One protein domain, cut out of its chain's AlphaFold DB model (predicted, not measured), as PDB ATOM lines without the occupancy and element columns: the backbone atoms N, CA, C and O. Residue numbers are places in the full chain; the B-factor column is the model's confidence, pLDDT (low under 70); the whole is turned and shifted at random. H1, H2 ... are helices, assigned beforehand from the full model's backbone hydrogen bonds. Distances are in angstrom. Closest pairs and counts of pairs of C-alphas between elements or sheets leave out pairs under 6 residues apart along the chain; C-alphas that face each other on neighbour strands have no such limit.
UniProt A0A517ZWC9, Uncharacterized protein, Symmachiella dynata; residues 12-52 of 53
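What this domain is: This is residues 12 to 52 of the 53 residues of an uncharacterized protein of Symmachiella dynata (UniProt A0A517ZWC9). Two helices, H1 and H2, are packed together at a slant and staggered, the later part of H1 beside the earlier part of H2, and a wide loop of residues 24 to 36 folds back from the end of the one to the start of the other. Both helices run the same way, and the ends of the printed part lie far apart. The printed part has 41 residues with two named helices, H1 then H2, and no named strand; the class is all helix. The whole is compact, with a radius of gyration of the C-alphas of 9.7 A and spans of 29 by 20 by 15 A.

How they stand to each other: Start with H1, residues 12 to 23, and go on to H2, residues 37 to 50. They touch, with 14 pairs of C-alphas within 8 A. Look for their closest C-alphas at Ala 21 and Val 39, 5.1 A apart. Their centres are 11.4 A apart. Their lines stand at a steep tilt of 42 degrees, and they run the same way. In both H1 and H2 you will find every O i to N i+4 pair within hydrogen-bond range.

Where its parts are: Find C-alpha 12 at (2.457, -32.368, -28.866); from there H1 runs 16.6 A to C-alpha 23 at (-7.355, -38.778, -40.552). Residues 24 to 36 bear no named element. H2, the longest helix with 14 residues, begins at C-alpha 37 and runs 19.9 A to C-alpha 50 at (-1.487, -51.381, -46.006).

The domain as a whole: The two C-alphas farthest apart are those of Val 12 and Asp 52, 29.2 A. The link from H1 to H2, 13 residues, is long; its C-alphas lie 6 to 13 A from the mean of all C-alphas. The printed part has no cut. Its mean pLDDT is 89.5, and residue 52 alone is under 70.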
ATOM      1  N   VAL A  12       3.905 -32.558 -28.703       89.12
ATOM      2  CA  VAL A  12       2.457 -32.368 -28.866       89.12
ATOM      3  C   VAL A  12       2.081 -31.997 -30.304       89.12
ATOM      4  O   VAL A  12       1.094 -32.513 -30.828       89.12
ATOM      5  N   GLU A  13       2.841 -31.111 -30.941       89.06
ATOM      6  CA  GLU A  13       2.643 -30.706 -32.334       89.06
ATOM      7  C   GLU A  13       2.937 -31.877 -33.281       89.06
ATOM      8  O   GLU A  13       2.155 -32.127 -34.197       89.06
ATOM      9  N   GLU A  14       3.973 -32.679 -33.011       90.38
ATOM     10  CA  GLU A  14       4.253 -33.895 -33.786       90.38
ATOM     11  C   GLU A  14       3.081 -34.884 -33.702       90.38
ATOM     12  O   GLU A  14       2.583 -35.358 -34.725       90.38
ATOM     13  N   LEU A  15       2.578 -35.145 -32.491       91.19
ATOM     14  CA  LEU A  15       1.408 -36.000 -32.263       91.19
ATOM     15  C   LEU A  15       0.168 -35.503 -33.010       91.19
ATOM     16  O   LEU A  15      -0.569 -36.307 -33.588       91.19
ATOM     17  N   ARG A  16      -0.067 -34.187 -33.026       93.19
ATOM     18  CA  ARG A  16      -1.166 -33.578 -33.786       93.19
ATOM     19  C   ARG A  16      -0.992 -33.776 -35.284       93.19
ATOM     20  O   ARG A  16      -1.955 -34.173 -35.935       93.19
ATOM     21  N   LEU A  17       0.208 -33.556 -35.818       93.25
ATOM     22  CA  LEU A  17       0.512 -33.749 -37.238       93.25
ATOM     23  C   LEU A  17       0.326 -35.210 -37.656       93.25
ATOM     24  O   LEU A  17      -0.344 -35.470 -38.651       93.25
ATOM     25  N   ARG A  18       0.814 -36.167 -36.858       92.75
ATOM     26  CA  ARG A  18       0.588 -37.604 -37.096       92.75
ATOM     27  C   ARG A  18      -0.899 -37.964 -37.045       92.75
ATOM     28  O   ARG A  18      -1.403 -38.686 -37.899       92.75
ATOM     29  N   THR A  19      -1.632 -37.409 -36.080       94.19
ATOM     30  CA  THR A  19      -3.085 -37.617 -35.950       94.19
ATOM     31  C   THR A  19      -3.855 -37.023 -37.129       94.19
ATOM     32  O   THR A  19      -4.846 -37.597 -37.583       94.19
ATOM     33  N   TRP A  20      -3.415 -35.875 -37.641       94.38
ATOM     34  CA  TRP A  20      -3.981 -35.269 -38.840       94.38
ATOM     35  C   TRP A  20      -3.689 -36.116 -40.079       94.38
ATOM     36  O   TRP A  20      -4.616 -36.379 -40.840       94.38
ATOM     37  N   ALA A  21      -2.452 -36.598 -40.237       94.50
ATOM     38  CA  ALA A  21      -2.026 -37.434 -41.357       94.50
ATOM     39  C   ALA A  21      -2.838 -38.732 -41.450       94.50
ATOM     40  O   ALA A  21      -3.292 -39.084 -42.532       94.50
ATOM     41  N   ARG A  22      -3.113 -39.388 -40.313       91.62
ATOM     42  CA  ARG A  22      -3.989 -40.572 -40.259       91.62
ATOM     43  C   ARG A  22      -5.426 -40.284 -40.663       91.62
ATOM     44  O   ARG A  22      -6.047 -41.092 -41.341       91.62
ATOM     45  N   GLN A  23      -5.973 -39.150 -40.232       94.31
ATOM     46  CA  GLN A  23      -7.355 -38.778 -40.552       94.31
ATOM     47  C   GLN A  23      -7.524 -38.277 -41.989       94.31
ATOM     48  O   GLN A  23      -8.600 -38.428 -42.558       94.31
ATOM     49  N   ASN A  24      -6.482 -37.674 -42.559       93.06
ATOM     50  CA  ASN A  24      -6.475 -37.084 -43.899       93.06
ATOM     51  C   ASN A  24      -5.534 -37.855 -44.823       93.06
ATOM     52  O   ASN A  24      -4.885 -37.261 -45.681       93.06
ATOM     53  N   PHE A  25      -5.414 -39.166 -44.613       92.38
ATOM     54  CA  PHE A  25      -4.532 -39.997 -45.412       92.38
ATOM     55  C   PHE A  25      -4.918 -39.905 -46.889       92.38
ATOM     56  O   PHE A  25      -6.076 -40.118 -47.256       92.38
ATOM     57  N   VAL A  26      -3.925 -39.619 -47.727       91.44
ATOM     58  CA  VAL A  26      -4.046 -39.655 -49.183       91.44
ATOM     59  C   VAL A  26      -2.922 -40.501 -49.772       91.44
ATOM     60  O   VAL A  26      -1.830 -40.605 -49.197       91.44
ATOM     61  N   SER A  27      -3.191 -41.109 -50.925       87.31
ATOM     62  CA  SER A  27      -2.215 -41.880 -51.696       87.31
ATOM     63  C   SER A  27      -1.076 -40.994 -52.205       87.31
ATOM     64  O   SER A  27      -1.231 -39.782 -52.319       87.31
ATOM     65  N   ALA A  28       0.068 -41.599 -52.530       86.12
ATOM     66  CA  ALA A  28       1.284 -40.876 -52.911       86.12
ATOM     67  C   ALA A  28       1.114 -39.861 -54.062       86.12
ATOM     68  O   ALA A  28       1.826 -38.862 -54.073       86.12
ATOM     69  N   ASP A  29       0.178 -40.097 -54.988       86.62
ATOM     70  CA  ASP A  29      -0.100 -39.214 -56.134       86.62
ATOM     71  C   ASP A  29      -0.795 -37.897 -55.728       86.62
ATOM     72  O   ASP A  29      -0.572 -36.859 -56.344       86.62
ATOM     73  N   ASP A  30      -1.586 -37.922 -54.648       88.25
ATOM     74  CA  ASP A  30      -2.342 -36.775 -54.123       88.25
ATOM     75  C   ASP A  30      -1.605 -36.044 -52.982       88.25
ATOM     76  O   ASP A  30      -2.134 -35.093 -52.399       88.25
ATOM     77  N   ARG A  31      -0.390 -36.479 -52.620       89.75
ATOM     78  CA  ARG A  31       0.390 -35.852 -51.541       89.75
ATOM     79  C   ARG A  31       1.009 -34.550 -52.001       89.75
ATOM     80  O   ARG A  31       1.736 -34.503 -52.992       89.75
ATOM     81  N   ASP A  32       0.818 -33.518 -51.193       89.50
ATOM     82  CA  ASP A  32       1.527 -32.266 -51.392       89.50
ATOM     83  C   ASP A  32       2.937 -32.351 -50.787       89.50
ATOM     84  O   ASP A  32       3.111 -32.641 -49.601       89.50
ATOM     85  N   MET A  33       3.962 -32.087 -51.602       85.75
ATOM     86  CA  MET A  33       5.360 -32.065 -51.156       85.75
ATOM     87  C   MET A  33       5.661 -30.893 -50.210       85.75
ATOM     88  O   MET A  33       6.702 -30.904 -49.553       85.75
ATOM     89  N   GLU A  34       4.773 -29.898 -50.126       89.81
ATOM     90  CA  GLU A  34       4.875 -28.784 -49.179       89.81
ATOM     91  C   GLU A  34       4.397 -29.155 -47.762       89.81
ATOM     92  O   GLU A  34       4.564 -28.371 -46.823       89.81
ATOM     93  N   TRP A  35       3.815 -30.345 -47.566       89.75
ATOM     94  CA  TRP A  35       3.397 -30.803 -46.241       89.75
ATOM     95  C   TRP A  35       4.569 -31.066 -45.301       89.75
ATOM     96  O   TRP A  35       5.703 -31.339 -45.694       89.75
ATOM     97  N   HIS A  36       4.268 -31.011 -44.004       89.19
ATOM     98  CA  HIS A  36       5.270 -31.227 -42.972       89.19
ATOM     99  C   HIS A  36       5.884 -32.638 -43.095       89.19
ATOM    100  O   HIS A  36       5.137 -33.605 -43.264       89.19
ATOM    101  N   PRO A  37       7.210 -32.813 -42.928       89.94
ATOM    102  CA  PRO A  37       7.865 -34.117 -43.068       89.94
ATOM    103  C   PRO A  37       7.266 -35.200 -42.161       89.94
ATOM    104  O   PRO A  37       7.144 -36.339 -42.584       89.94
ATOM    105  N   VAL A  38       6.811 -34.835 -40.956       90.75
ATOM    106  CA  VAL A  38       6.081 -35.739 -40.039       90.75
ATOM    107  C   VAL A  38       4.800 -36.294 -40.670       90.75
ATOM    108  O   VAL A  38       4.482 -37.462 -40.487       90.75
ATOM    109  N   VAL A  39       4.055 -35.462 -41.402       91.88
ATOM    110  CA  VAL A  39       2.827 -35.880 -42.091       91.88
ATOM    111  C   VAL A  39       3.177 -36.836 -43.225       91.88
ATOM    112  O   VAL A  39       2.580 -37.903 -43.327       91.88
ATOM    113  N   LEU A  40       4.168 -36.474 -44.044       91.69
ATOM    114  CA  LEU A  40       4.622 -37.292 -45.169       91.69
ATOM    115  C   LEU A  40       5.171 -38.651 -44.709       91.69
ATOM    116  O   LEU A  40       4.882 -39.668 -45.336       91.69
ATOM    117  N   GLU A  41       5.920 -38.676 -43.606       92.00
ATOM    118  CA  GLU A  41       6.422 -39.903 -42.983       92.00
ATOM    119  C   GLU A  41       5.280 -40.779 -42.464       92.00
ATOM    120  O   GLU A  41       5.259 -41.972 -42.753       92.00
ATOM    121  N   GLU A  42       4.300 -40.206 -41.755       94.44
ATOM    122  CA  GLU A  42       3.157 -40.986 -41.263       94.44
ATOM    123  C   GLU A  42       2.352 -41.588 -42.416       94.44
ATOM    124  O   GLU A  42       2.032 -42.770 -42.396       94.44
ATOM    125  N   MET A  43       2.068 -40.803 -43.456       93.44
ATOM    126  CA  MET A  43       1.341 -41.316 -44.614       93.44
ATOM    127  C   MET A  43       2.118 -42.425 -45.327       93.44
ATOM    128  O   MET A  43       1.536 -43.417 -45.752       93.44
ATOM    129  N   ARG A  44       3.444 -42.312 -45.414       91.25
ATOM    130  CA  ARG A  44       4.270 -43.398 -45.937       91.25
ATOM    131  C   ARG A  44       4.178 -44.661 -45.068       91.25
ATOM    132  O   ARG A  44       4.044 -45.742 -45.625       91.25
ATOM    133  N   ASN A  45       4.187 -44.531 -43.739       91.94
ATOM    134  CA  ASN A  45       4.007 -45.682 -42.847       91.94
ATOM    135  C   ASN A  45       2.653 -46.369 -43.066       91.94
ATOM    136  O   ASN A  45       2.606 -47.590 -43.115       91.94
ATOM    137  N   ILE A  46       1.567 -45.603 -43.235       90.94
ATOM    138  CA  ILE A  46       0.232 -46.163 -43.515       90.94
ATOM    139  C   ILE A  46       0.221 -46.927 -44.846       90.94
ATOM    140  O   ILE A  46      -0.376 -48.000 -44.921       90.94
ATOM    141  N   ASP A  47       0.872 -46.395 -45.888       90.06
ATOM    142  CA  ASP A  47       1.056 -47.111 -47.160       90.06
ATOM    143  C   ASP A  47       1.781 -48.441 -46.939       90.06
ATOM    144  O   ASP A  47       1.303 -49.475 -47.392       90.06
ATOM    145  N   GLU A  48       2.919 -48.423 -46.238       88.62
ATOM    146  CA  GLU A  48       3.730 -49.621 -45.984       88.62
ATOM    147  C   GLU A  48       2.956 -50.662 -45.156       88.62
ATOM    148  O   GLU A  48       2.998 -51.845 -45.479       88.62
ATOM    149  N   GLU A  49       2.180 -50.228 -44.159       88.25
ATOM    150  CA  GLU A  49       1.315 -51.099 -43.350       88.25
ATOM    151  C   GLU A  49       0.160 -51.694 -44.178       88.25
ATOM    152  O   GLU A  49      -0.189 -52.857 -44.012       88.25
ATOM    153  N   SER A  50      -0.398 -50.927 -45.123       81.69
ATOM    154  CA  SER A  50      -1.487 -51.381 -46.006       81.69
ATOM    155  C   SER A  50      -1.024 -52.309 -47.137       81.69
ATOM    156  O   SER A  50      -1.857 -52.890 -47.828       81.69
ATOM    157  N   GLN A  51       0.283 -52.403 -47.390       75.06
ATOM    158  CA  GLN A  51       0.869 -53.279 -48.411       75.06
ATOM    159  C   GLN A  51       1.303 -54.648 -47.853       75.06
ATOM    160  O   GLN A  51       1.641 -55.523 -48.647       75.06
ATOM    161  N   ASP A  52       1.308 -54.832 -46.528       62.69
ATOM    162  CA  ASP A  52       1.768 -56.060 -45.852       62.69
ATOM    163  C   ASP A  52       0.631 -57.076 -45.554       62.69
ATOM    164  O   ASP A  52       0.891 -58.092 -44.912       62.69
TER     165      ASP A  52